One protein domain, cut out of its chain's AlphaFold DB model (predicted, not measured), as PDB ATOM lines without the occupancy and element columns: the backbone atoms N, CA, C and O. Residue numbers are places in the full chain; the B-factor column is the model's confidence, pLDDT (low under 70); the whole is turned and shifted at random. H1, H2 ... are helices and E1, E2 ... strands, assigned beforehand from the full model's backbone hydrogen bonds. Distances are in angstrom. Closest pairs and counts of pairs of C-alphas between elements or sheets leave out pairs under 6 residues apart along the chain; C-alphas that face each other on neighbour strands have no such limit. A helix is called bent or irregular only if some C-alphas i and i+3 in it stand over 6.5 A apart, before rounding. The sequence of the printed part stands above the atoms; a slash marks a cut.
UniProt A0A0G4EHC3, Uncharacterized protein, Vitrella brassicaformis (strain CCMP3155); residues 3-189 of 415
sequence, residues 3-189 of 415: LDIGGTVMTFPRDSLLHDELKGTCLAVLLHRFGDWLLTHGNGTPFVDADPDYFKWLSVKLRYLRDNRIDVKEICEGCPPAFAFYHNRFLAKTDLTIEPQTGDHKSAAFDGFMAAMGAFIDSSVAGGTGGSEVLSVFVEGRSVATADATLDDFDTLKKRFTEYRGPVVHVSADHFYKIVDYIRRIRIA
ATOM      1  N   LEU A   3      12.606  14.072 -59.857       97.06
ATOM      2  CA  LEU A   3      12.490  13.266 -58.636       97.06
ATOM      3  C   LEU A   3      11.378  12.239 -58.803       97.06
ATOM      4  O   LEU A   3      10.363  12.546 -59.429       97.06
ATOM      5  N   ASP A   4      11.554  11.068 -58.204       97.81
ATOM      6  CA  ASP A   4      10.478  10.115 -57.957       97.81
ATOM      7  C   ASP A   4      10.038  10.235 -56.494       97.81
ATOM      8  O   ASP A   4      10.827  10.007 -55.580       97.81
ATOM      9  N   ILE A   5       8.788  10.637 -56.268       97.81
ATOM     10  CA  ILE A   5       8.212  10.752 -54.927       97.81
ATOM     11  C   ILE A   5       7.114   9.705 -54.793       97.81
ATOM     12  O   ILE A   5       6.056   9.826 -55.419       97.81
ATOM     13  N   GLY A   6       7.366   8.663 -54.005       96.44
ATOM     14  CA  GLY A   6       6.382   7.613 -53.742       96.44
ATOM     15  C   GLY A   6       5.837   6.896 -54.993       96.44
ATOM     16  O   GLY A   6       4.714   6.390 -54.958       96.44
ATOM     17  N   GLY A   7       6.574   6.886 -56.112       95.31
ATOM     18  CA  GLY A   7       6.167   6.325 -57.409       95.31
ATOM     19  C   GLY A   7       5.704   7.368 -58.433       95.31
ATOM     20  O   GLY A   7       5.403   7.021 -59.578       95.31
ATOM     21  N   THR A   8       5.633   8.647 -58.049       95.81
ATOM     22  CA  THR A   8       5.285   9.753 -58.946       95.81
ATOM     23  C   THR A   8       6.535  10.504 -59.383       95.81
ATOM     24  O   THR A   8       7.105  11.293 -58.629       95.81
ATOM     25  N   VAL A   9       6.906  10.334 -60.651       96.19
ATOM     26  CA  VAL A   9       8.007  11.084 -61.264       96.19
ATOM     27  C   VAL A   9       7.557  12.504 -61.607       96.19
ATOM     28  O   VAL A   9       6.583  12.706 -62.336       96.19
ATOM     29  N   MET A  10       8.277  13.511 -61.113       96.50
ATOM     30  CA  MET A  10       7.951  14.917 -61.345       96.50
ATOM     31  C   MET A  10       9.178  15.826 -61.433       96.50
ATOM     32  O   MET A  10      10.223  15.590 -60.826       96.50
ATOM     33  N   THR A  11       9.042  16.927 -62.175       97.31
ATOM     34  CA  THR A  11      10.036  18.004 -62.155       97.31
ATOM     35  C   THR A  11       9.900  18.815 -60.869       97.31
ATOM     36  O   THR A  11       8.847  19.395 -60.583       97.31
ATOM     37  N   PHE A  12      10.993  18.900 -60.118       97.94
ATOM     38  CA  PHE A  12      11.066  19.644 -58.870       97.94
ATOM     39  C   PHE A  12      12.005  20.861 -58.996       97.94
ATOM     40  O   PHE A  12      13.150  20.705 -59.459       97.94
ATOM     41  N   PRO A  13      11.555  22.076 -58.614       97.38
ATOM     42  CA  PRO A  13      12.329  23.317 -58.705       97.38
ATOM     43  C   PRO A  13      13.360  23.424 -57.565       97.38
ATOM     44  O   PRO A  13      13.291  24.315 -56.724       97.38
ATOM     45  N   ARG A  14      14.326  22.496 -57.539       97.25
ATOM     46  CA  ARG A  14      15.385  22.403 -56.515       97.25
ATOM     47  C   ARG A  14      16.118  23.731 -56.276       97.25
ATOM     48  O   ARG A  14      16.410  24.054 -55.130       97.25
ATOM     49  N   ASP A  15      16.383  24.507 -57.322       97.38
ATOM     50  CA  ASP A  15      17.138  25.762 -57.201       97.38
ATOM     51  C   ASP A  15      16.378  26.834 -56.411       97.38
ATOM     52  O   ASP A  15      16.989  27.678 -55.766       97.38
ATOM     53  N   SER A  16      15.043  26.766 -56.367       97.62
ATOM     54  CA  SER A  16      14.228  27.665 -55.543       97.62
ATOM     55  C   SER A  16      14.449  27.457 -54.042       97.62
ATOM     56  O   SER A  16      14.162  28.358 -53.259       97.62
ATOM     57  N   LEU A  17      15.005  26.312 -53.627       97.62
ATOM     58  CA  LEU A  17      15.411  26.074 -52.239       97.62
ATOM     59  C   LEU A  17      16.668  26.859 -51.836       97.62
ATOM     60  O   LEU A  17      16.972  26.918 -50.652       97.62
ATOM     61  N   LEU A  18      17.384  27.477 -52.783       97.06
ATOM     62  CA  LEU A  18      18.539  28.335 -52.492       97.06
ATOM     63  C   LEU A  18      18.143  29.742 -52.021       97.06
ATOM     64  O   LEU A  18      19.019  30.534 -51.679       97.06
ATOM     65  N   HIS A  19      16.843  30.055 -51.978       97.19
ATOM     66  CA  HIS A  19      16.342  31.274 -51.346       97.19
ATOM     67  C   HIS A  19      16.865  31.381 -49.903       97.19
ATOM     68  O   HIS A  19      16.931  30.372 -49.199       97.19
ATOM     69  N   ASP A  20      17.207  32.586 -49.436       94.25
ATOM     70  CA  ASP A  20      17.895  32.783 -48.148       94.25
ATOM     71  C   ASP A  20      17.146  32.180 -46.953       94.25
ATOM     72  O   ASP A  20      17.754  31.612 -46.047       94.25
ATOM     73  N   GLU A  21      15.817  32.226 -46.992       94.81
ATOM     74  CA  GLU A  21      14.959  31.638 -45.961       94.81
ATOM     75  C   GLU A  21      14.725  30.127 -46.117       94.81
ATOM     76  O   GLU A  21      14.203  29.502 -45.199       94.81
ATOM     77  N   LEU A  22      15.127  29.505 -47.228       97.50
ATOM     78  CA  LEU A  22      14.940  28.070 -47.488       97.50
ATOM     79  C   LEU A  22      16.255  27.282 -47.498       97.50
ATOM     80  O   LEU A  22      16.242  26.096 -47.173       97.50
ATOM     81  N   LYS A  23      17.393  27.922 -47.781       96.94
ATOM     82  CA  LYS A  23      18.693  27.246 -47.947       96.94
ATOM     83  C   LYS A  23      19.182  26.487 -46.709       96.94
ATOM     84  O   LYS A  23      19.925  25.525 -46.846       96.94
ATOM     85  N   GLY A  24      18.758  26.907 -45.514       96.50
ATOM     86  CA  GLY A  24      19.067  26.252 -44.234       96.50
ATOM     87  C   GLY A  24      18.011  25.242 -43.776       96.50
ATOM     88  O   GLY A  24      17.868  25.009 -42.580       96.50
ATOM     89  N   THR A  25      17.185  24.728 -44.690       98.12
ATOM     90  CA  THR A  25      16.181  23.697 -44.378       98.12
ATOM     91  C   THR A  25      16.721  22.298 -44.654       98.12
ATOM     92  O   THR A  25      17.560  22.114 -45.539       98.12
ATOM     93  N   CYS A  26      16.205  21.296 -43.942       98.38
ATOM     94  CA  CYS A  26      16.582  19.898 -44.136       98.38
ATOM     95  C   CYS A  26      16.409  19.439 -45.591       98.38
ATOM     96  O   CYS A  26      17.275  18.752 -46.118       98.38
ATOM     97  N   LEU A  27      15.341  19.853 -46.280       98.44
ATOM     98  CA  LEU A  27      15.124  19.513 -47.688       98.44
ATOM     99  C   LEU A  27      16.153  20.167 -48.616       98.44
ATOM    100  O   LEU A  27      16.608  19.525 -49.563       98.44
ATOM    101  N   ALA A  28      16.528  21.423 -48.358       98.38
ATOM    102  CA  ALA A  28      17.566  22.095 -49.134       98.38
ATOM    103  C   ALA A  28      18.908  21.367 -48.992       98.38
ATOM    104  O   ALA A  28      19.540  21.056 -50.001       98.38
ATOM    105  N   VAL A  29      19.297  21.027 -47.761       98.25
ATOM    106  CA  VAL A  29      20.523  20.267 -47.485       98.25
ATOM    107  C   VAL A  29      20.447  18.864 -48.091       98.25
ATOM    108  O   VAL A  29      21.370  18.468 -48.796       98.25
ATOM    109  N   LEU A  30      19.336  18.143 -47.922       98.25
ATOM    110  CA  LEU A  30      19.146  16.813 -48.504       98.25
ATOM    111  C   LEU A  30      19.354  16.827 -50.021       98.25
ATOM    112  O   LEU A  30      20.158  16.059 -50.533       98.25
ATOM    113  N   LEU A  31      18.673  17.719 -50.747       98.00
ATOM    114  CA  LEU A  31      18.690  17.702 -52.212       98.00
ATOM    115  C   LEU A  31      19.938  18.334 -52.836       98.00
ATOM    116  O   LEU A  31      20.279  17.984 -53.968       98.00
ATOM    117  N   HIS A  32      20.590  19.289 -52.161       97.88
ATOM    118  CA  HIS A  32      21.798  19.935 -52.688       97.88
ATOM    119  C   HIS A  32      23.091  19.248 -52.264       97.88
ATOM    120  O   HIS A  32      24.008  19.186 -53.079       97.88
ATOM    121  N   ARG A  33      23.153  18.709 -51.043       96.06
ATOM    122  CA  ARG A  33      24.368  18.116 -50.473       96.06
ATOM    123  C   ARG A  33      24.364  16.593 -50.490       96.06
ATOM    124  O   ARG A  33      25.388  15.987 -50.780       96.06
ATOM    125  N   PHE A  34      23.229  15.984 -50.163       96.31
ATOM    126  CA  PHE A  34      23.099  14.535 -49.979       96.31
ATOM    127  C   PHE A  34      22.223  13.886 -51.058       96.31
ATOM    128  O   PHE A  34      21.674  12.811 -50.853       96.31
ATOM    129  N   GLY A  35      22.080  14.529 -52.223       94.81
ATOM    130  CA  GLY A  35      21.226  14.026 -53.301       94.81
ATOM    131  C   GLY A  35      21.655  12.644 -53.804       94.81
ATOM    132  O   GLY A  35      20.799  11.819 -54.102       94.81
ATOM    133  N   ASP A  36      22.962  12.378 -53.811       95.44
ATOM    134  CA  ASP A  36      23.545  11.089 -54.215       95.44
ATOM    135  C   ASP A  36      23.435  10.008 -53.123       95.44
ATOM    136  O   ASP A  36      23.854   8.876 -53.332       95.44
ATOM    137  N   TRP A  37      22.914  10.357 -51.942       97.31
ATOM    138  CA  TRP A  37      22.651   9.419 -50.846       97.31
ATOM    139  C   TRP A  37      21.199   8.931 -50.838       97.31
ATOM    140  O   TRP A  37      20.815   8.119 -49.999       97.31
ATOM    141  N   LEU A  38      20.366   9.460 -51.733       98.06
ATOM    142  CA  LEU A  38      19.010   8.973 -51.926       98.06
ATOM    143  C   LEU A  38      19.043   7.648 -52.683       98.06
ATOM    144  O   LEU A  38      19.857   7.457 -53.588       98.06
ATOM    145  N   LEU A  39      18.081   6.778 -52.378       97.81
ATOM    146  CA  LEU A  39      17.786   5.637 -53.236       97.81
ATOM    147  C   LEU A  39      17.476   6.117 -54.659       97.81
ATOM    148  O   LEU A  39      17.047   7.252 -54.879       97.81
ATOM    149  N   THR A  40      17.645   5.236 -55.640       96.88
ATOM    150  CA  THR A  40      17.252   5.522 -57.022       96.88
ATOM    151  C   THR A  40      16.203   4.533 -57.506       96.88
ATOM    152  O   THR A  40      16.199   3.369 -57.114       96.88
ATOM    153  N   HIS A  41      15.296   4.997 -58.363       93.44
ATOM    154  CA  HIS A  41      14.237   4.179 -58.945       93.44
ATOM    155  C   HIS A  41      14.255   4.260 -60.477       93.44
ATOM    156  O   HIS A  41      14.529   5.311 -61.073       93.44
ATOM    157  N   GLY A  42      13.979   3.125 -61.127       86.56
ATOM    158  CA  GLY A  42      13.963   2.998 -62.583       86.56
ATOM    159  C   GLY A  42      15.292   3.410 -63.220       86.56
ATOM    160  O   GLY A  42      16.331   2.813 -62.963       86.56
ATOM    161  N   ASN A  43      15.265   4.458 -64.046       86.19
ATOM    162  CA  ASN A  43      16.419   4.951 -64.811       86.19
ATOM    163  C   ASN A  43      17.419   5.769 -63.962       86.19
ATOM    164  O   ASN A  43      17.946   6.774 -64.438       86.19
ATOM    165  N   GLY A  44      17.633   5.401 -62.697       93.50
ATOM    166  CA  GLY A  44      18.508   6.138 -61.781       93.50
ATOM    167  C   GLY A  44      17.919   7.465 -61.287       93.50
ATOM    168  O   GLY A  44      18.666   8.373 -60.933       93.50
ATOM    169  N   THR A  45      16.590   7.623 -61.295       96.75
ATOM    170  CA  THR A  45      15.956   8.850 -60.779       96.75
ATOM    171  C   THR A  45      16.018   8.841 -59.250       96.75
ATOM    172  O   THR A  45      15.595   7.839 -58.671       96.75
ATOM    173  N   PRO A  46      16.498   9.910 -58.583       97.94
ATOM    174  CA  PRO A  46      16.511   9.967 -57.125       97.94
ATOM    175  C   PRO A  46      15.100   9.825 -56.555       97.94
ATOM    176  O   PRO A  46      14.162  10.483 -57.023       97.94
ATOM    177  N   PHE A  47      14.972   8.964 -55.554       98.38
ATOM    178  CA  PHE A  47      13.722   8.582 -54.923       98.38
ATOM    179  C   PHE A  47      13.610   9.197 -53.529       98.38
ATOM    180  O   PHE A  47      14.556   9.172 -52.744       98.38
ATOM    181  N   VAL A  48      12.433   9.730 -53.211       98.12
ATOM    182  CA  VAL A  48      12.085  10.168 -51.858       98.12
ATOM    183  C   VAL A  48      10.843   9.409 -51.416       98.12
ATOM    184  O   VAL A  48       9.772   9.534 -52.016       98.12
ATOM    185  N   ASP A  49      10.988   8.645 -50.335       97.62
ATOM    186  CA  ASP A  49       9.909   7.848 -49.755       97.62
ATOM    187  C   ASP A  49       8.940   8.725 -48.945       97.62
ATOM    188  O   ASP A  49       8.967   8.769 -47.717       97.62
ATOM    189  N   ALA A  50       8.130   9.512 -49.652       97.38
ATOM    190  CA  ALA A  50       7.234  10.509 -49.079       97.38
ATOM    191  C   ALA A  50       5.924  10.621 -49.871       97.38
ATOM    192  O   ALA A  50       5.734   9.960 -50.893       97.38
ATOM    193  N   ASP A  51       5.039  11.499 -49.401       95.50
ATOM    194  CA  ASP A  51       3.767  11.816 -50.045       95.50
ATOM    195  C   ASP A  51       3.965  12.668 -51.326       95.50
ATOM    196  O   ASP A  51       4.333  13.847 -51.227       95.50
ATOM    197  N   PRO A  52       3.733  12.138 -52.549       96.00
ATOM    198  CA  PRO A  52       3.732  12.914 -53.786       96.00
ATOM    199  C   PRO A  52       2.817  14.137 -53.810       96.00
ATOM    200  O   PRO A  52       3.163  15.107 -54.485       96.00
ATOM    201  N   ASP A  53       1.669  14.147 -53.134       95.25
ATOM    202  CA  ASP A  53       0.768  15.304 -53.152       95.25
ATOM    203  C   ASP A  53       1.342  16.481 -52.356       95.25
ATOM    204  O   ASP A  53       1.235  17.629 -52.807       95.25
ATOM    205  N   TYR A  54       2.079  16.208 -51.273       97.00
ATOM    206  CA  TYR A  54       2.890  17.228 -50.602       97.00
ATOM    207  C   TYR A  54       3.943  17.826 -51.551       97.00
ATOM    208  O   TYR A  54       4.044  19.049 -51.680       97.00
ATOM    209  N   PHE A  55       4.693  16.993 -52.281       98.00
ATOM    210  CA  PHE A  55       5.714  17.483 -53.216       98.00
ATOM    211  C   PHE A  55       5.122  18.200 -54.437       98.00
ATOM    212  O   PHE A  55       5.726  19.159 -54.929       98.00
ATOM    213  N   LYS A  56       3.933  17.808 -54.912       97.50
ATOM    214  CA  LYS A  56       3.183  18.549 -55.942       97.50
ATOM    215  C   LYS A  56       2.827  19.946 -55.450       97.50
ATOM    216  O   LYS A  56       3.127  20.916 -56.151       97.50
ATOM    217  N   TRP A  57       2.248  20.058 -54.253       97.81
ATOM    218  CA  TRP A  57       1.934  21.347 -53.634       97.81
ATOM    219  C   TRP A  57       3.190  22.213 -53.471       97.81
ATOM    220  O   TRP A  57       3.225  23.348 -53.955       97.81
ATOM    221  N   LEU A  58       4.254  21.654 -52.889       98.38
ATOM    222  CA  LEU A  58       5.505  22.373 -52.656       98.38
ATOM    223  C   LEU A  58       6.157  22.814 -53.973       98.38
ATOM    224  O   LEU A  58       6.607  23.949 -54.093       98.38
ATOM    225  N   SER A  59       6.156  21.960 -55.001       98.12
ATOM    226  CA  SER A  59       6.681  22.284 -56.336       98.12
ATOM    227  C   SER A  59       5.933  23.447 -56.993       98.12
ATOM    228  O   SER A  59       6.554  24.272 -57.669       98.12
ATOM    229  N   VAL A  60       4.611  23.542 -56.806       97.75
ATOM    230  CA  VAL A  60       3.817  24.687 -57.280       97.75
ATOM    231  C   VAL A  60       4.194  25.951 -56.511       97.75
ATOM    232  O   VAL A  60       4.481  26.975 -57.129       97.75
ATOM    233  N   LYS A  61       4.260  25.875 -55.177       98.06
ATOM    234  CA  LYS A  61       4.621  27.014 -54.328       98.06
ATOM    235  C   LYS A  61       6.032  27.534 -54.615       98.06
ATOM    236  O   LYS A  61       6.204  28.727 -54.832       98.06
ATOM    237  N   LEU A  62       7.026  26.660 -54.749       98.12
ATOM    238  CA  LEU A  62       8.394  27.043 -55.111       98.12
ATOM    239  C   LEU A  62       8.482  27.699 -56.499       98.12
ATOM    240  O   LEU A  62       9.246  28.644 -56.684       98.12
ATOM    241  N   ARG A  63       7.678  27.251 -57.474       97.19
ATOM    242  CA  ARG A  63       7.579  27.922 -58.783       97.19
ATOM    243  C   ARG A  63       6.993  29.324 -58.660       97.19
ATOM    244  O   ARG A  63       7.515  30.246 -59.273       97.19
ATOM    245  N   TYR A  64       5.947  29.495 -57.856       97.69
ATOM    246  CA  TYR A  64       5.382  30.818 -57.594       97.69
ATOM    247  C   TYR A  64       6.361  31.734 -56.866       97.69
ATOM    248  O   TYR A  64       6.442  32.901 -57.232       97.69
ATOM    249  N   LEU A  65       7.138  31.212 -55.914       97.19
ATOM    250  CA  LEU A  65       8.191  31.973 -55.244       97.19
ATOM    251  C   LEU A  65       9.248  32.441 -56.252       97.19
ATOM    252  O   LEU A  65       9.561  33.622 -56.311       97.19
ATOM    253  N   ARG A  66       9.742  31.532 -57.103       95.69
ATOM    254  CA  ARG A  66      10.705  31.859 -58.168       95.69
ATOM    255  C   ARG A  66      10.179  32.934 -59.122       95.69
ATOM    256  O   ARG A  66      10.943  33.776 -59.581       95.69
ATOM    257  N   ASP A  67       8.886  32.890 -59.426       96.06
ATOM    258  CA  ASP A  67       8.225  33.842 -60.316       96.06
ATOM    259  C   ASP A  67       7.747  35.114 -59.564       96.06
ATOM    260  O   ASP A  67       6.985  35.901 -60.128       96.06
ATOM    261  N   ASN A  68       8.171  35.317 -58.304       94.94
ATOM    262  CA  ASN A  68       7.818  36.435 -57.414       94.94
ATOM    263  C   ASN A  68       6.301  36.646 -57.224       94.94
ATOM    264  O   ASN A  68       5.825  37.775 -57.112       94.94
ATOM    265  N   ARG A  69       5.520  35.559 -57.230       95.94
ATOM    266  CA  ARG A  69       4.050  35.585 -57.094       95.94
ATOM    267  C   ARG A  69       3.551  35.388 -55.667       95.94
ATOM    268  O   ARG A  69       2.387  35.668 -55.411       95.94
ATOM    269  N   ILE A  70       4.397  34.857 -54.790       96.81
ATOM    270  CA  ILE A  70       4.098  34.619 -53.376       96.81
ATOM    271  C   ILE A  70       5.302  35.018 -52.530       96.81
ATOM    272  O   ILE A  70       6.432  35.021 -53.023       96.81
ATOM    273  N   ASP A  71       5.054  35.290 -51.255       96.56
ATOM    274  CA  ASP A  71       6.106  35.430 -50.249       96.56
ATOM    275  C   ASP A  71       6.557  34.048 -49.739       96.56
ATOM    276  O   ASP A  71       5.779  33.089 -49.719       96.56
ATOM    277  N   VAL A  72       7.811  33.920 -49.301       95.50
ATOM    278  CA  VAL A  72       8.341  32.658 -48.759       95.50
ATOM    279  C   VAL A  72       7.603  32.204 -47.493       95.50
ATOM    280  O   VAL A  72       7.483  30.999 -47.260       95.50
ATOM    281  N   LYS A  73       7.003  33.124 -46.726       95.06
ATOM    282  CA  LYS A  73       6.130  32.794 -45.591       95.06
ATOM    283  C   LYS A  73       4.918  31.969 -45.999       95.06
ATOM    284  O   LYS A  73       4.495  31.104 -45.239       95.06
ATOM    285  N   GLU A  74       4.396  32.135 -47.215       96.06
ATOM    286  CA  GLU A  74       3.317  31.268 -47.708       96.06
ATOM    287  C   GLU A  74       3.754  29.810 -47.888       96.06
ATOM    288  O   GLU A  74       2.906  28.919 -47.951       96.06
ATOM    289  N   ILE A  75       5.059  29.559 -47.996       95.88
ATOM    290  CA  ILE A  75       5.625  28.212 -47.977       95.88
ATOM    291  C   ILE A  75       5.827  27.784 -46.529       95.88
ATOM    292  O   ILE A  75       5.292  26.759 -46.128       95.88
ATOM    293  N   CYS A  76       6.562  28.569 -45.738       93.25
ATOM    294  CA  CYS A  76       6.944  28.197 -44.375       93.25
ATOM    295  C   CYS A  76       5.735  28.015 -43.442       93.25
ATOM    296  O   CYS A  76       5.675  27.027 -42.715       93.25
ATOM    297  N   GLU A  77       4.771  28.933 -43.501       92.00
ATOM    298  CA  GLU A  77       3.632  29.035 -42.579       92.00
ATOM    299  C   GLU A  77       2.302  28.645 -43.247       92.00
ATOM    300  O   GLU A  77       1.360  28.235 -42.576       92.00
ATOM    301  N   GLY A  78       2.217  28.730 -44.579       91.38
ATOM    302  CA  GLY A  78       0.993  28.476 -45.350       91.38
ATOM    303  C   GLY A  78       0.723  27.007 -45.693       91.38
ATOM    304  O   GLY A  78      -0.035  26.729 -46.627       91.38
ATOM    305  N   CYS A  79       1.355  26.060 -44.995       94.31
ATOM    306  CA  CYS A  79       1.196  24.633 -45.267       94.31
ATOM    307  C   CYS A  79      -0.212  24.135 -44.890       94.31
ATOM    308  O   CYS A  79      -0.629  24.289 -43.739       94.31
ATOM    309  N   PRO A  80      -0.939  23.463 -45.806       94.06
ATOM    310  CA  PRO A  80      -2.172  22.764 -45.466       94.06
ATOM    311  C   PRO A  80      -1.966  21.746 -44.328       94.06
ATOM    312  O   PRO A  80      -0.960  21.028 -44.339       94.06
ATOM    313  N   PRO A  81      -2.929  21.586 -43.395       91.19
ATOM    314  CA  PRO A  81      -2.803  20.637 -42.284       91.19
ATOM    315  C   PRO A  81      -2.522  19.193 -42.719       91.19
ATOM    316  O   PRO A  81      -1.765  18.486 -42.058       91.19
ATOM    317  N   ALA A  82      -3.066  18.768 -43.867       89.50
ATOM    318  CA  ALA A  82      -2.854  17.430 -44.426       89.50
ATOM    319  C   ALA A  82      -1.372  17.106 -44.713       89.50
ATOM    320  O   ALA A  82      -0.980  15.939 -44.688       89.50
ATOM    321  N   PHE A  83      -0.548  18.134 -44.939       93.94
ATOM    322  CA  PHE A  83       0.866  18.010 -45.285       93.94
ATOM    323  C   PHE A  83       1.821  18.321 -44.129       93.94
ATOM    324  O   PHE A  83       3.034  18.169 -44.282       93.94
ATOM    325  N   ALA A  84       1.297  18.716 -42.964       93.81
ATOM    326  CA  ALA A  84       2.100  19.180 -41.834       93.81
ATOM    327  C   ALA A  84       3.180  18.173 -41.405       93.81
ATOM    328  O   ALA A  84       4.277  18.577 -41.035       93.81
ATOM    329  N   PHE A  85       2.901  16.866 -41.501       94.12
ATOM    330  CA  PHE A  85       3.868  15.813 -41.175       94.12
ATOM    331  C   PHE A  85       5.178  15.958 -41.965       94.12
ATOM    332  O   PHE A  85       6.254  16.061 -41.376       94.12
ATOM    333  N   TYR A  86       5.080  15.992 -43.295       96.31
ATOM    334  CA  TYR A  86       6.243  16.101 -44.172       96.31
ATOM    335  C   TYR A  86       6.813  17.513 -44.150       96.31
ATOM    336  O   TYR A  86       8.029  17.680 -44.069       96.31
ATOM    337  N   HIS A  87       5.945  18.526 -44.151       97.56
ATOM    338  CA  HIS A  87       6.352  19.927 -44.128       97.56
ATOM    339  C   HIS A  87       7.238  20.252 -42.932       97.56
ATOM    340  O   HIS A  87       8.353  20.731 -43.113       97.56
ATOM    341  N   ASN A  88       6.809  19.887 -41.721       95.81
ATOM    342  CA  ASN A  88       7.567  20.151 -40.497       95.81
ATOM    343  C   ASN A  88       8.949  19.493 -40.501       95.81
ATOM    344  O   ASN A  88       9.857  19.997 -39.853       95.81
ATOM    345  N   ARG A  89       9.121  18.379 -41.219       95.88
ATOM    346  CA  ARG A  89      10.387  17.643 -41.283       95.88
ATOM    347  C   ARG A  89      11.308  18.179 -42.371       95.88
ATOM    348  O   ARG A  89      12.475  18.453 -42.121       95.88
ATOM    349  N   PHE A  90      10.768  18.380 -43.568       98.19
ATOM    350  CA  PHE A  90      11.521  18.872 -44.715       98.19
ATOM    351  C   PHE A  90      11.905  20.350 -44.579       98.19
ATOM    352  O   PHE A  90      12.985  20.738 -45.015       98.19
ATOM    353  N   LEU A  91      11.055  21.176 -43.962       97.94
ATOM    354  CA  LEU A  91      11.302  22.610 -43.776       97.94
ATOM    355  C   LEU A  91      11.887  22.925 -42.389       97.94
ATOM    356  O   LEU A  91      12.162  24.092 -42.101       97.94
ATOM    357  N   ALA A  92      12.137  21.906 -41.554       97.12
ATOM    358  CA  ALA A  92      12.909  22.063 -40.326       97.12
ATOM    359  C   ALA A  92      14.258  22.722 -40.627       97.12
ATOM    360  O   ALA A  92      14.904  22.426 -41.638       97.12
ATOM    361  N   LYS A  93      14.676  23.629 -39.744       97.06
ATOM    362  CA  LYS A  93      15.987  24.269 -39.832       97.06
ATOM    363  C   LYS A  93      17.074  23.310 -39.372       97.06
ATOM    364  O   LYS A  93      16.872  22.535 -38.443       97.06
ATOM    365  N   THR A  94      18.225  23.402 -40.019       96.69
ATOM    366  CA  THR A  94      19.438  22.681 -39.644       96.69
ATOM    367  C   THR A  94      20.622  23.638 -39.674       96.69
ATOM    368  O   THR A  94      20.652  24.568 -40.481       96.69
ATOM    369  N   ASP A  95      21.594  23.393 -38.800       95.12
ATOM    370  CA  ASP A  95      22.861  24.127 -38.777       95.12
ATOM    371  C   ASP A  95      23.834  23.635 -39.862       95.12
ATOM    372  O   ASP A  95      24.881  24.244 -40.086       95.12
ATOM    373  N   LEU A  96      23.498  22.545 -40.569       95.50
ATOM    374  CA  LEU A  96      24.242  22.125 -41.750       95.50
ATOM    375  C   LEU A  96      24.028  23.090 -42.914       95.50
ATOM    376  O   LEU A  96      22.917  23.527 -43.217       95.50
ATOM    377  N   THR A  97      25.106  23.337 -43.649       94.19
ATOM    378  CA  THR A  97      25.066  24.058 -44.920       94.19
ATOM    379  C   THR A  97      24.991  23.096 -46.101       94.19
ATOM    380  O   THR A  97      25.442  21.949 -46.023       94.19
ATOM    381  N   ILE A  98      24.461  23.595 -47.223       94.31
ATOM    382  CA  ILE A  98      24.451  22.879 -48.509       94.31
ATOM    383  C   ILE A  98      25.868  22.565 -49.009       94.31
ATOM    384  O   ILE A  98      26.078  21.544 -49.652       94.31
ATOM    385  N   GLU A  99      26.846  23.403 -48.659       93.50
ATOM    386  CA  GLU A  99      28.258  23.153 -48.940       93.50
ATOM    387  C   GLU A  99      28.879  22.331 -47.801       93.50
ATOM    388  O   GLU A  99      28.779  22.757 -46.642       93.50
ATOM    389  N   PRO A 100      29.519  21.183 -48.080       89.69
ATOM    390  CA  PRO A 100      30.183  20.381 -47.058       89.69
ATOM    391  C   PRO A 100      31.313  21.141 -46.357       89.69
ATOM    392  O   PRO A 100      32.158  21.744 -47.019       89.69
ATOM    393  N   GLN A 101      31.384  21.054 -45.026       89.25
ATOM    394  CA  GLN A 101      32.527  21.538 -44.252       89.25
ATOM    395  C   GLN A 101      33.370  20.372 -43.723       89.25
ATOM    396  O   GLN A 101      32.909  19.240 -43.531       89.25
ATOM    397  N   THR A 102      34.658  20.640 -43.496       88.06
ATOM    398  CA  THR A 102      35.584  19.631 -42.972       88.06
ATOM    399  C   THR A 102      35.189  19.264 -41.541       88.06
ATOM    400  O   THR A 102      35.169  20.122 -40.667       88.06
ATOM    401  N   GLY A 103      34.921  17.979 -41.292       85.62
ATOM    402  CA  GLY A 103      34.569  17.473 -39.959       85.62
ATOM    403  C   GLY A 103      33.070  17.375 -39.660       85.62
ATOM    404  O   GLY A 103      32.725  16.853 -38.604       85.62
ATOM    405  N   ASP A 104      32.189  17.771 -40.586       87.25
ATOM    406  CA  ASP A 104      30.729  17.746 -40.374       87.25
ATOM    407  C   ASP A 104      30.196  16.388 -39.919       87.25
ATOM    408  O   ASP A 104      29.334  16.334 -39.053       87.25
ATOM    409  N   HIS A 105      30.753  15.294 -40.439       84.81
ATOM    410  CA  HIS A 105      30.373  13.916 -40.101       84.81
ATOM    411  C   HIS A 105      30.556  13.540 -38.615       84.81
ATOM    412  O   HIS A 105      30.169  12.448 -38.222       84.81
ATOM    413  N   LYS A 106      31.185  14.401 -37.802       88.06
ATOM    414  CA  LYS A 106      31.321  14.241 -36.340       88.06
ATOM    415  C   LYS A 106      30.593  15.334 -35.554       88.06
ATOM    416  O   LYS A 106      30.807  15.467 -34.351       88.06
ATOM    417  N   SER A 107      29.837  16.188 -36.236       93.00
ATOM    418  CA  SER A 107      29.154  17.323 -35.624       93.00
ATOM    419  C   SER A 107      27.763  16.928 -35.137       93.00
ATOM    420  O   SER A 107      27.056  16.171 -35.799       93.00
ATOM    421  N   ALA A 108      27.319  17.545 -34.041       94.06
ATOM    422  CA  ALA A 108      25.945  17.397 -33.560       94.06
ATOM    423  C   ALA A 108      24.899  17.847 -34.603       94.06
ATOM    424  O   ALA A 108      23.780  17.343 -34.617       94.06
ATOM    425  N   ALA A 109      25.262  18.775 -35.500       94.56
ATOM    426  CA  ALA A 109      24.402  19.209 -36.599       94.56
ATOM    427  C   ALA A 109      24.152  18.082 -37.614       94.56
ATOM    428  O   ALA A 109      23.031  17.933 -38.103       94.56
ATOM    429  N   PHE A 110      25.174  17.271 -37.902       95.75
ATOM    430  CA  PHE A 110      25.033  16.086 -38.743       95.75
ATOM    431  C   PHE A 110      24.182  15.019 -38.066       95.75
ATOM    432  O   PHE A 110      23.238  14.539 -38.687       95.75
ATOM    433  N   ASP A 111      24.425  14.725 -36.789       95.00
ATOM    434  CA  ASP A 111      23.613  13.760 -36.038       95.00
ATOM    435  C   ASP A 111      22.134  14.181 -35.999       95.00
ATOM    436  O   ASP A 111      21.243  13.380 -36.281       95.00
ATOM    437  N   GLY A 112      21.862  15.466 -35.742       95.62
ATOM    438  CA  GLY A 112      20.509  16.024 -35.774       95.62
ATOM    439  C   GLY A 112      19.864  15.959 -37.163       95.62
ATOM    440  O   GLY A 112      18.682  15.632 -37.284       95.62
ATOM    441  N   PHE A 113      20.635  16.212 -38.224       96.88
ATOM    442  CA  PHE A 113      20.156  16.055 -39.596       96.88
ATOM    443  C   PHE A 113      19.837  14.594 -39.921       96.88
ATOM    444  O   PHE A 113      18.791  14.337 -40.507       96.88
ATOM    445  N   MET A 114      20.669  13.634 -39.513       96.31
ATOM    446  CA  MET A 114      20.421  12.210 -39.769       96.31
ATOM    447  C   MET A 114      19.260  11.668 -38.939       96.31
ATOM    448  O   MET A 114      18.452  10.906 -39.460       96.31
ATOM    449  N   ALA A 115      19.065  12.147 -37.711       94.25
ATOM    450  CA  ALA A 115      17.852  11.856 -36.949       94.25
ATOM    451  C   ALA A 115      16.580  12.364 -37.667       94.25
ATOM    452  O   ALA A 115      15.525  11.723 -37.634       94.25
ATOM    453  N   ALA A 116      16.662  13.507 -38.355       94.94
ATOM    454  CA  ALA A 116      15.545  14.053 -39.123       94.94
ATOM    455  C   ALA A 116      15.357  13.356 -40.484       94.94
ATOM    456  O   ALA A 116      14.229  13.034 -40.859       94.94
ATOM    457  N   MET A 117      16.437  13.121 -41.226       97.56
ATOM    458  CA  MET A 117      16.397  12.792 -42.653       97.56
ATOM    459  C   MET A 117      16.897  11.390 -42.998       97.56
ATOM    460  O   MET A 117      16.690  10.956 -44.128       97.56
ATOM    461  N   GLY A 118      17.485  10.660 -42.047       97.31
ATOM    462  CA  GLY A 118      18.034   9.316 -42.251       97.31
ATOM    463  C   GLY A 118      17.017   8.347 -42.854       97.31
ATOM    464  O   GLY A 118      17.360   7.581 -43.746       97.31
ATOM    465  N   ALA A 119      15.737   8.477 -42.492       96.88
ATOM    466  CA  ALA A 119      14.653   7.656 -43.036       96.88
ATOM    467  C   ALA A 119      14.392   7.856 -44.547       96.88
ATOM    468  O   ALA A 119      13.664   7.062 -45.141       96.88
ATOM    469  N   PHE A 120      14.959   8.887 -45.176       97.88
ATOM    470  CA  PHE A 120      14.885   9.126 -46.625       97.88
ATOM    471  C   PHE A 120      16.205   8.816 -47.345       97.88
ATOM    472  O   PHE A 120      16.293   8.998 -48.555       97.88
ATOM    473  N   ILE A 121      17.229   8.401 -46.602       98.19
ATOM    474  CA  ILE A 121      18.599   8.200 -47.070       98.19
ATOM    475  C   ILE A 121      18.897   6.699 -47.110       98.19
ATOM    476  O   ILE A 121      18.539   5.981 -46.180       98.19
ATOM    477  N   ASP A 122      19.571   6.247 -48.166       98.00
ATOM    478  CA  ASP A 122      19.990   4.857 -48.365       98.00
ATOM    479  C   ASP A 122      20.697   4.291 -47.114       98.00
ATOM    480  O   ASP A 122      21.581   4.925 -46.537       98.00
ATOM    481  N   SER A 123      20.305   3.097 -46.672       97.19
ATOM    482  CA  SER A 123      20.860   2.456 -45.474       97.19
ATOM    483  C   SER A 123      22.336   2.060 -45.604       97.19
ATOM    484  O   SER A 123      23.001   1.820 -44.596       97.19
ATOM    485  N   SER A 124      22.878   2.012 -46.824       95.38
ATOM    486  CA  SER A 124      24.292   1.737 -47.089       95.38
ATOM    487  C   SER A 124      25.219   2.917 -46.782       95.38
ATOM    488  O   SER A 124      26.432   2.721 -46.647       95.38
ATOM    489  N   VAL A 125      24.683   4.135 -46.637       93.94
ATOM    490  CA  VAL A 125      25.468   5.315 -46.253       93.94
ATOM    491  C   VAL A 125      25.349   5.611 -44.756       93.94
ATOM    492  O   VAL A 125      24.376   5.265 -44.088       93.94
ATOM    493  N   ALA A 126      26.370   6.261 -44.196       89.25
ATOM    494  CA  ALA A 126      26.478   6.483 -42.756       89.25
ATOM    495  C   ALA A 126      25.279   7.268 -42.205       89.25
ATOM    496  O   ALA A 126      25.100   8.419 -42.579       89.25
ATOM    497  N   GLY A 127      24.508   6.667 -41.291       90.56
ATOM    498  CA  GLY A 127      23.333   7.275 -40.649       90.56
ATOM    499  C   GLY A 127      22.025   7.161 -41.445       90.56
ATOM    500  O   GLY A 127      20.995   7.647 -40.978       90.56
ATOM    501  N   GLY A 128      22.054   6.558 -42.637       96.12
ATOM    502  CA  GLY A 128      20.857   6.268 -43.419       96.12
ATOM    503  C   GLY A 128      20.043   5.122 -42.821       96.12
ATOM    504  O   GLY A 128      20.586   4.140 -42.321       96.12
ATOM    505  N   THR A 129      18.722   5.254 -42.870       96.56
ATOM    506  CA  THR A 129      17.740   4.260 -42.400       96.56
ATOM    507  C   THR A 129      16.567   4.123 -43.378       96.56
ATOM    508  O   THR A 129      15.501   3.604 -43.046       96.56
ATOM    509  N   GLY A 130      16.741   4.624 -44.601       95.88
ATOM    510  CA  GLY A 130      15.740   4.684 -45.659       95.88
ATOM    511  C   GLY A 130      15.550   3.399 -46.445       95.88
ATOM    512  O   GLY A 130      14.751   3.411 -47.372       95.88
ATOM    513  N   GLY A 131      16.236   2.318 -46.074       96.94
ATOM    514  CA  GLY A 131      16.212   1.063 -46.815       96.94
ATOM    515  C   GLY A 131      17.261   1.002 -47.917       96.94
ATOM    516  O   GLY A 131      18.100   1.896 -48.033       96.94
ATOM    517  N   SER A 132      17.234  -0.082 -48.685       96.62
ATOM    518  CA  SER A 132      18.246  -0.409 -49.697       96.62
ATOM    519  C   SER A 132      17.684  -0.528 -51.112       96.62
ATOM    520  O   SER A 132      18.431  -0.456 -52.089       96.62
ATOM    521  N   GLU A 133      16.366  -0.675 -51.247       96.69
ATOM    522  CA  GLU A 133      15.712  -0.826 -52.542       96.69
ATOM    523  C   GLU A 133      14.373  -0.087 -52.605       96.69
ATOM    524  O   GLU A 133      13.692   0.127 -51.602       96.69
ATOM    525  N   VAL A 134      13.982   0.294 -53.824       98.06
ATOM    526  CA  VAL A 134      12.665   0.871 -54.111       98.06
ATOM    527  C   VAL A 134      11.793  -0.196 -54.753       98.06
ATOM    528  O   VAL A 134      12.097  -0.697 -55.837       98.06
ATOM    529  N   LEU A 135      10.676  -0.502 -54.106       97.12
ATOM    530  CA  LEU A 135       9.684  -1.462 -54.567       97.12
ATOM    531  C   LEU A 135       8.459  -0.721 -55.098       97.12
ATOM    532  O   LEU A 135       8.044   0.284 -54.526       97.12
ATOM    533  N   SER A 136       7.847  -1.213 -56.177       95.50
ATOM    534  CA  SER A 136       6.680  -0.565 -56.782       95.50
ATOM    535  C   SER A 136       5.588  -1.539 -57.210       95.50
ATOM    536  O   SER A 136       5.834  -2.694 -57.549       95.50
ATOM    537  N   VAL A 137       4.353  -1.043 -57.201       94.69
ATOM    538  CA  VAL A 137       3.162  -1.745 -57.676       94.69
ATOM    539  C   VAL A 137       2.292  -0.786 -58.484       94.69
ATOM    540  O   VAL A 137       2.237   0.412 -58.208       94.69
ATOM    541  N   PHE A 138       1.595  -1.310 -59.492       92.00
ATOM    542  CA  PHE A 138       0.627  -0.544 -60.272       92.00
ATOM    543  C   PHE A 138      -0.794  -0.776 -59.754       92.00
ATOM    544  O   PHE A 138      -1.276  -1.910 -59.720       92.00
ATOM    545  N   VAL A 139      -1.482   0.311 -59.407       91.75
ATOM    546  CA  VAL A 139      -2.874   0.318 -58.937       91.75
ATOM    547  C   VAL A 139      -3.667   1.292 -59.798       91.75
ATOM    548  O   VAL A 139      -3.319   2.465 -59.887       91.75
ATOM    549  N   GLU A 140      -4.691   0.799 -60.499       89.62
ATOM    550  CA  GLU A 140      -5.525   1.596 -61.423       89.62
ATOM    551  C   GLU A 140      -4.706   2.448 -62.420       89.62
ATOM    552  O   GLU A 140      -5.016   3.602 -62.710       89.62
ATOM    553  N   GLY A 141      -3.607   1.880 -62.931       86.94
ATOM    554  CA  GLY A 141      -2.708   2.552 -63.877       86.94
ATOM    555  C   GLY A 141      -1.764   3.587 -63.253       86.94
ATOM    556  O   GLY A 141      -1.016   4.236 -63.983       86.94
ATOM    557  N   ARG A 142      -1.757   3.737 -61.925       89.50
ATOM    558  CA  ARG A 142      -0.821   4.591 -61.184       89.50
ATOM    559  C   ARG A 142       0.254   3.742 -60.520       89.50
ATOM    560  O   ARG A 142      -0.056   2.719 -59.917       89.50
ATOM    561  N   SER A 143       1.504   4.178 -60.625       92.44
ATOM    562  CA  SER A 143       2.608   3.584 -59.873       92.44
ATOM    563  C   SER A 143       2.562   4.077 -58.428       92.44
ATOM    564  O   SER A 143       2.449   5.280 -58.188       92.44
ATOM    565  N   VAL A 144       2.653   3.151 -57.480       95.38
ATOM    566  CA  VAL A 144       2.886   3.426 -56.061       95.38
ATOM    567  C   VAL A 144       4.190   2.736 -55.697       95.38
ATOM    568  O   VAL A 144       4.290   1.518 -55.824       95.38
ATOM    569  N   ALA A 145       5.190   3.511 -55.281       96.81
ATOM    570  CA  ALA A 145       6.518   3.004 -54.944       96.81
ATOM    571  C   ALA A 145       6.925   3.399 -53.527       96.81
ATOM    572  O   ALA A 145       6.605   4.494 -53.079       96.81
ATOM    573  N   THR A 146       7.617   2.524 -52.812       98.12
ATOM    574  CA  THR A 146       8.059   2.735 -51.430       98.12
ATOM    575  C   THR A 146       9.409   2.061 -51.213       98.12
ATOM    576  O   THR A 146       9.772   1.172 -51.982       98.12
ATOM    577  N   ALA A 147      10.151   2.463 -50.183       98.00
ATOM    578  CA  ALA A 147      11.355   1.729 -49.796       98.00
ATOM    579  C   ALA A 147      11.008   0.372 -49.154       98.00
ATOM    580  O   ALA A 147       9.975   0.260 -48.486       98.00
ATOM    581  N   ASP A 148      11.882  -0.625 -49.305       97.50
ATOM    582  CA  ASP A 148      11.840  -1.901 -48.567       97.50
ATOM    583  C   ASP A 148      11.692  -1.701 -47.059       97.50
ATOM    584  O   ASP A 148      10.810  -2.307 -46.454       97.50
ATOM    585  N   ALA A 149      12.450  -0.763 -46.485       97.31
ATOM    586  CA  ALA A 149      12.390  -0.453 -45.058       97.31
ATOM    587  C   ALA A 149      10.979  -0.068 -44.580       97.31
ATOM    588  O   ALA A 149      10.617  -0.332 -43.439       97.31
ATOM    589  N   THR A 150      10.151   0.549 -45.435       97.25
ATOM    590  CA  THR A 150       8.751   0.881 -45.102       97.25
ATOM    591  C   THR A 150       7.871  -0.361 -44.971       97.25
ATOM    592  O   THR A 150       6.853  -0.314 -44.286       97.25
ATOM    593  N   LEU A 151       8.239  -1.468 -45.612       97.31
ATOM    594  CA  LEU A 151       7.447  -2.693 -45.671       97.31
ATOM    595  C   LEU A 151       7.921  -3.780 -44.698       97.31
ATOM    596  O   LEU A 151       7.250  -4.806 -44.606       97.31
ATOM    597  N   ASP A 152       9.053  -3.593 -44.016       93.94
ATOM    598  CA  ASP A 152       9.729  -4.664 -43.270       93.94
ATOM    599  C   ASP A 152       8.881  -5.290 -42.160       93.94
ATOM    600  O   ASP A 152       8.901  -6.511 -42.019       93.94
ATOM    601  N   ASP A 153       8.056  -4.496 -41.477       90.25
ATOM    602  CA  ASP A 153       7.164  -4.975 -40.411       90.25
ATOM    603  C   ASP A 153       5.760  -5.369 -40.918       90.25
ATOM    604  O   ASP A 153       4.854  -5.648 -40.132       90.25
ATOM    605  N   PHE A 154       5.536  -5.376 -42.240       94.38
ATOM    606  CA  PHE A 154       4.205  -5.507 -42.844       94.38
ATOM    607  C   PHE A 154       4.140  -6.610 -43.903       94.38
ATOM    608  O   PHE A 154       3.859  -6.345 -45.073       94.38
ATOM    609  N   ASP A 155       4.336  -7.866 -43.494       94.69
ATOM    610  CA  ASP A 155       4.422  -9.049 -44.368       94.69
ATOM    611  C   ASP A 155       3.370  -9.110 -45.487       94.69
ATOM    612  O   ASP A 155       3.706  -9.312 -46.656       94.69
ATOM    613  N   THR A 156       2.083  -8.943 -45.166       95.38
ATOM    614  CA  THR A 156       1.008  -9.049 -46.170       95.38
ATOM    615  C   THR A 156       1.097  -7.933 -47.214       95.38
ATOM    616  O   THR A 156       0.872  -8.178 -48.404       95.38
ATOM    617  N   LEU A 157       1.458  -6.713 -46.804       95.94
ATOM    618  CA  LEU A 157       1.682  -5.618 -47.743       95.94
ATOM    619  C   LEU A 157       3.001  -5.799 -48.501       95.94
ATOM    620  O   LEU A 157       3.013  -5.623 -49.714       95.94
ATOM    621  N   LYS A 158       4.080  -6.232 -47.843       96.81
ATOM    622  CA  LYS A 158       5.367  -6.550 -48.477       96.81
ATOM    623  C   LYS A 158       5.190  -7.545 -49.620       96.81
ATOM    624  O   LYS A 158       5.609  -7.271 -50.743       96.81
ATOM    625  N   LYS A 159       4.433  -8.623 -49.392       95.75
ATOM    626  CA  LYS A 159       4.065  -9.608 -50.425       95.75
ATOM    627  C   LYS A 159       3.328  -8.997 -51.610       95.75
ATOM    628  O   LYS A 159       3.476  -9.484 -52.730       95.75
ATOM    629  N   ARG A 160       2.562  -7.917 -51.420       95.31
ATOM    630  CA  ARG A 160       1.940  -7.196 -52.540       95.31
ATOM    631  C   ARG A 160       2.967  -6.540 -53.455       95.31
ATOM    632  O   ARG A 160       2.741  -6.514 -54.661       95.31
ATOM    633  N   PHE A 161       4.057  -6.033 -52.898       95.88
ATOM    634  CA  PHE A 161       5.129  -5.404 -53.661       95.88
ATOM    635  C   PHE A 161       6.102  -6.424 -54.272       95.88
ATOM    636  O   PHE A 161       6.671  -6.159 -55.328       95.88
ATOM    637  N   THR A 162       6.278  -7.597 -53.656       95.19
ATOM    638  CA  THR A 162       7.327  -8.556 -54.052       95.19
ATOM    639  C   THR A 162       6.804  -9.811 -54.761       95.19
ATOM    640  O   THR A 162       7.382 -10.249 -55.761       95.19
ATOM    641  N   GLU A 163       5.701 -10.393 -54.282       94.06
ATOM    642  CA  GLU A 163       5.228 -11.729 -54.676       94.06
ATOM    643  C   GLU A 163       3.972 -11.689 -55.558       94.06
ATOM    644  O   GLU A 163       3.881 -12.403 -56.562       94.06
ATOM    645  N   TYR A 164       2.980 -10.868 -55.210       90.19
ATOM    646  CA  TYR A 164       1.679 -10.878 -55.876       90.19
ATOM    647  C   TYR A 164       1.739 -10.202 -57.250       90.19
ATOM    648  O   TYR A 164       1.802  -8.984 -57.370       90.19
ATOM    649  N   ARG A 165       1.664 -11.012 -58.315       80.06
ATOM    650  CA  ARG A 165       1.745 -10.555 -59.718       80.06
ATOM    651  C   ARG A 165       0.428 -10.031 -60.302       80.06
ATOM    652  O   ARG A 165       0.444  -9.388 -61.347       80.06
ATOM    653  N   GLY A 166      -0.707 -10.348 -59.678       78.69
ATOM    654  CA  GLY A 166      -2.024  -9.897 -60.134       78.69
ATOM    655  C   GLY A 166      -2.271  -8.418 -59.819       78.69
ATOM    656  O   GLY A 166      -1.696  -7.904 -58.854       78.69
ATOM    657  N   PRO A 167      -3.148  -7.736 -60.582       78.94
ATOM    658  CA  PRO A 167      -3.512  -6.355 -60.285       78.94
ATOM    659  C   PRO A 167      -4.076  -6.236 -58.867       78.94
ATOM    660  O   PRO A 167      -4.703  -7.166 -58.347       78.94
ATOM    661  N   VAL A 168      -3.873  -5.077 -58.242       83.19
ATOM    662  CA  VAL A 168      -4.622  -4.722 -57.035       83.19
ATOM    663  C   VAL A 168      -6.070  -4.502 -57.457       83.19
ATOM    664  O   VAL A 168      -6.392  -3.551 -58.165       83.19
ATOM    665  N   VAL A 169      -6.922  -5.441 -57.066       76.44
ATOM    666  CA  VAL A 169      -8.373  -5.402 -57.249       76.44
ATOM    667  C   VAL A 169      -9.008  -5.176 -55.875       76.44
ATOM    668  O   VAL A 169      -8.458  -5.630 -54.875       76.44
ATOM    669  N   HIS A 170     -10.143  -4.473 -55.822       83.25
ATOM    670  CA  HIS A 170     -10.918  -4.140 -54.605       83.25
ATOM    671  C   HIS A 170     -10.434  -2.967 -53.742       83.25
ATOM    672  O   HIS A 170     -11.139  -2.604 -52.805       83.25
ATOM    673  N   VAL A 171      -9.295  -2.348 -54.050       89.81
ATOM    674  CA  VAL A 171      -8.842  -1.125 -53.370       89.81
ATOM    675  C   VAL A 171      -8.499  -0.082 -54.421       89.81
ATOM    676  O   VAL A 171      -7.755  -0.378 -55.356       89.81
ATOM    677  N   SER A 172      -9.051   1.123 -54.268       92.31
ATOM    678  CA  SER A 172      -8.747   2.238 -55.166       92.31
ATOM    679  C   SER A 172      -7.277   2.645 -55.049       92.31
ATOM    680  O   SER A 172      -6.638   2.446 -54.009       92.31
ATOM    681  N   ALA A 173      -6.726   3.280 -56.083       92.06
ATOM    682  CA  ALA A 173      -5.366   3.806 -56.006       92.06
ATOM    683  C   ALA A 173      -5.196   4.839 -54.877       92.06
ATOM    684  O   ALA A 173      -4.127   4.902 -54.278       92.06
ATOM    685  N   ASP A 174      -6.239   5.617 -54.562       92.44
ATOM    686  CA  ASP A 174      -6.227   6.600 -53.472       92.44
ATOM    687  C   ASP A 174      -6.124   5.929 -52.094       92.44
ATOM    688  O   ASP A 174      -5.286   6.304 -51.273       92.44
ATOM    689  N   HIS A 175      -6.917   4.883 -51.846       94.50
ATOM    690  CA  HIS A 175      -6.852   4.140 -50.584       94.50
ATOM    691  C   HIS A 175      -5.553   3.358 -50.445       94.50
ATOM    692  O   HIS A 175      -4.943   3.389 -49.377       94.50
ATOM    693  N   PHE A 176      -5.098   2.705 -51.518       95.25
ATOM    694  CA  PHE A 176      -3.823   1.992 -51.511       95.25
ATOM    695  C   PHE A 176      -2.662   2.952 -51.227       95.25
ATOM    696  O   PHE A 176      -1.777   2.675 -50.423       95.25
ATOM    697  N   TYR A 177      -2.698   4.132 -51.835       94.69
ATOM    698  CA  TYR A 177      -1.728   5.175 -51.569       94.69
ATOM    699  C   TYR A 177      -1.736   5.630 -50.100       94.69
ATOM    700  O   TYR A 177      -0.679   5.695 -49.474       94.69
ATOM    701  N   LYS A 178      -2.922   5.882 -49.530       95.12
ATOM    702  CA  LYS A 178      -3.079   6.289 -48.125       95.12
ATOM    703  C   LYS A 178      -2.542   5.254 -47.144       95.12
ATOM    704  O   LYS A 178      -1.904   5.649 -46.175       95.12
ATOM    705  N   ILE A 179      -2.757   3.955 -47.369       96.31
ATOM    706  CA  ILE A 179      -2.214   2.930 -46.461       96.31
ATOM    707  C   ILE A 179      -0.688   2.833 -46.547       96.31
ATOM    708  O   ILE A 179      -0.048   2.616 -45.524       96.31
ATOM    709  N   VAL A 180      -0.094   3.045 -47.729       96.81
ATOM    710  CA  VAL A 180       1.369   3.064 -47.875       96.81
ATOM    711  C   VAL A 180       1.939   4.319 -47.213       96.81
ATOM    712  O   VAL A 180       2.902   4.243 -46.461       96.81
ATOM    713  N   ASP A 181       1.320   5.481 -47.418       96.25
ATOM    714  CA  ASP A 181       1.717   6.706 -46.727       96.25
ATOM    715  C   ASP A 181       1.551   6.598 -45.201       96.25
ATOM    716  O   ASP A 181       2.401   7.066 -44.448       96.25
ATOM    717  N   TYR A 182       0.505   5.915 -44.730       95.38
ATOM    718  CA  TYR A 182       0.291   5.653 -43.311       95.38
ATOM    719  C   TYR A 182       1.484   4.927 -42.675       95.38
ATOM    720  O   TYR A 182       2.037   5.407 -41.685       95.38
ATOM    721  N   ILE A 183       1.939   3.828 -43.279       95.56
ATOM    722  CA  ILE A 183       3.090   3.077 -42.763       95.56
ATOM    723  C   ILE A 183       4.426   3.797 -42.981       95.56
ATOM    724  O   ILE A 183       5.298   3.703 -42.120       95.56
ATOM    725  N   ARG A 184       4.578   4.607 -44.045       95.81
ATOM    726  CA  ARG A 184       5.747   5.498 -44.194       95.81
ATOM    727  C   ARG A 184       5.863   6.424 -42.992       95.81
ATOM    728  O   ARG A 184       6.938   6.560 -42.416       95.81
ATOM    729  N   ARG A 185       4.753   7.048 -42.582       94.56
ATOM    730  CA  ARG A 185       4.723   7.965 -41.431       94.56
ATOM    731  C   ARG A 185       5.041   7.260 -40.114       94.56
ATOM    732  O   ARG A 185       5.668   7.886 -39.259       94.56
ATOM    733  N   ILE A 186       4.624   6.000 -39.963       92.31
ATOM    734  CA  ILE A 186       4.998   5.154 -38.820       92.31
ATOM    735  C   ILE A 186       6.511   4.929 -38.827       92.31
ATOM    736  O   ILE A 186       7.164   5.283 -37.854       92.31
ATOM    737  N   ARG A 187       7.099   4.464 -39.936       93.25
ATOM    738  CA  ARG A 187       8.552   4.233 -40.020       93.25
ATOM    739  C   ARG A 187       9.378   5.498 -39.796       93.25
ATOM    740  O   ARG A 187      10.379   5.472 -39.092       93.25
ATOM    741  N   ILE A 188       9.001   6.607 -40.432       93.75
ATOM    742  CA  ILE A 188       9.770   7.864 -40.387       93.75
ATOM    743  C   ILE A 188       9.775   8.462 -38.977       93.75
ATOM    744  O   ILE A 188      10.683   9.212 -38.614       93.75
ATOM    745  N   ALA A 189       8.737   8.186 -38.193       90.25
ATOM    746  CA  ALA A 189       8.611   8.711 -36.850       90.25
ATOM    747  C   ALA A 189       7.833   7.721 -35.972       90.25
ATOM    748  O   ALA A 189       6.662   7.992 -35.664       90.25
TER     749      ALA A 189
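AT A GLANCE: This is residues 3 to 189 of the 415 residues of an uncharacterized protein of Vitrella brassicaformis (strain CCMP3155) (UniProt A0A0G4EHC3). Two lobes stand side by side with few contacts between them. The larger holds a small sheet, E2 E1 E3, with H3 over one face and H1, H2, H4, H5 and H6 clustered beyond; the smaller is a long strand hairpin, E4 and E5, with H8 packed on E4, H9 on E5, and H7 at the hairpin's end. The printed part has 187 residues, with nine named helices and five named strands in the order E1 E2 H1 H2 E3 H3 H4 H5 H6 E4 E5 H7 H8 H9, class mixed; the sheet E2 E1 E3 is mixed, the other antiparallel. It is compact, with a radius of gyration of the C-alphas of 16.7 A and spans of 48 by 40 by 29 A.

HOW THE PARTS SIT: E1, residues 3 to 5, forms an antiparallel hairpin with E2, residues 8 to 11, with N 3 and O 10 3.0 A apart. E1 is parallel to E3, residues 45 to 48, with N 4 and O 46 2.9 A apart. H3, residues 52 to 66, is on this sheet at a height over the sheet of 10.8 A, making two layers, a sheet with a helix on one face. H1, residues 14 to 18, touches H3 at Ser 16 and Leu 62, C-alphas 5.9 A apart, and touches H2, residues 26 to 33, at Leu 17 and Ala 28, 5.5 A. H4, residues 73 to 76, touches H3 at Ile 75 and Lys 61, 6.5 A. H5, residues 81 to 90, only just touches H2 and H3, with 3 pairs of C-alphas within 8 A each; its closest are Phe 90 to Leu 27, 4.7 A, and Phe 83 to Tyr 54, 5.7 A. H6, residues 108 to 120, touches H2 about perpendicular, at 89 degrees, with Phe 113 and Cys 26 closest, 6.9 A. E4, residues 134 to 139, and E5, residues 142 to 147, form an antiparallel hairpin, with N 137 and O 144 2.9 A apart. H7, residues 148 to 151, only just touches H8, residues 155 to 162, with 3 pairs of C-alphas within 8 A, and only at the corner; Leu 151 and Lys 158 are closest, 5.2 A. H9, residues 173 to 188, touches H7 at Arg 184 and Thr 150, 5.6 A. Between the two sheets, the closest C-alphas of E2 and E5 are those of Thr 8 and Ser 143, 6.8 A apart. Each O i to N i+4 pair is within hydrogen-bond range in H2, H3, H8 and H9; H1 has 0 of 1, with 2 of 2 O i to N i+3 pairs, H5 3 of 6 and H6 7 of 9, while H4 and H7 are too short for one.

IN THESE COORDINATES: E1 begins at C-alpha 3, (12.490, 13.266, -58.636). H3 spans 20.7 A, H6 19.0 A, E4 16.3 A and E5 16.9 A. H9 spans 22.1 A and ends at C-alpha 188, (9.770, 7.864, -40.387). H5 and H6 are irregular: C-alphas 82 and 85, and 116 and 119, are each 7.6 A apart.

THE WHOLE: The C-alphas farthest apart, those of Thr 102 and His 170, are 53.5 A apart. The long links are H2 to E3, H5 to H6 and H6 to E4. The printed part has no cut, and no printed residue is under pLDDT 70.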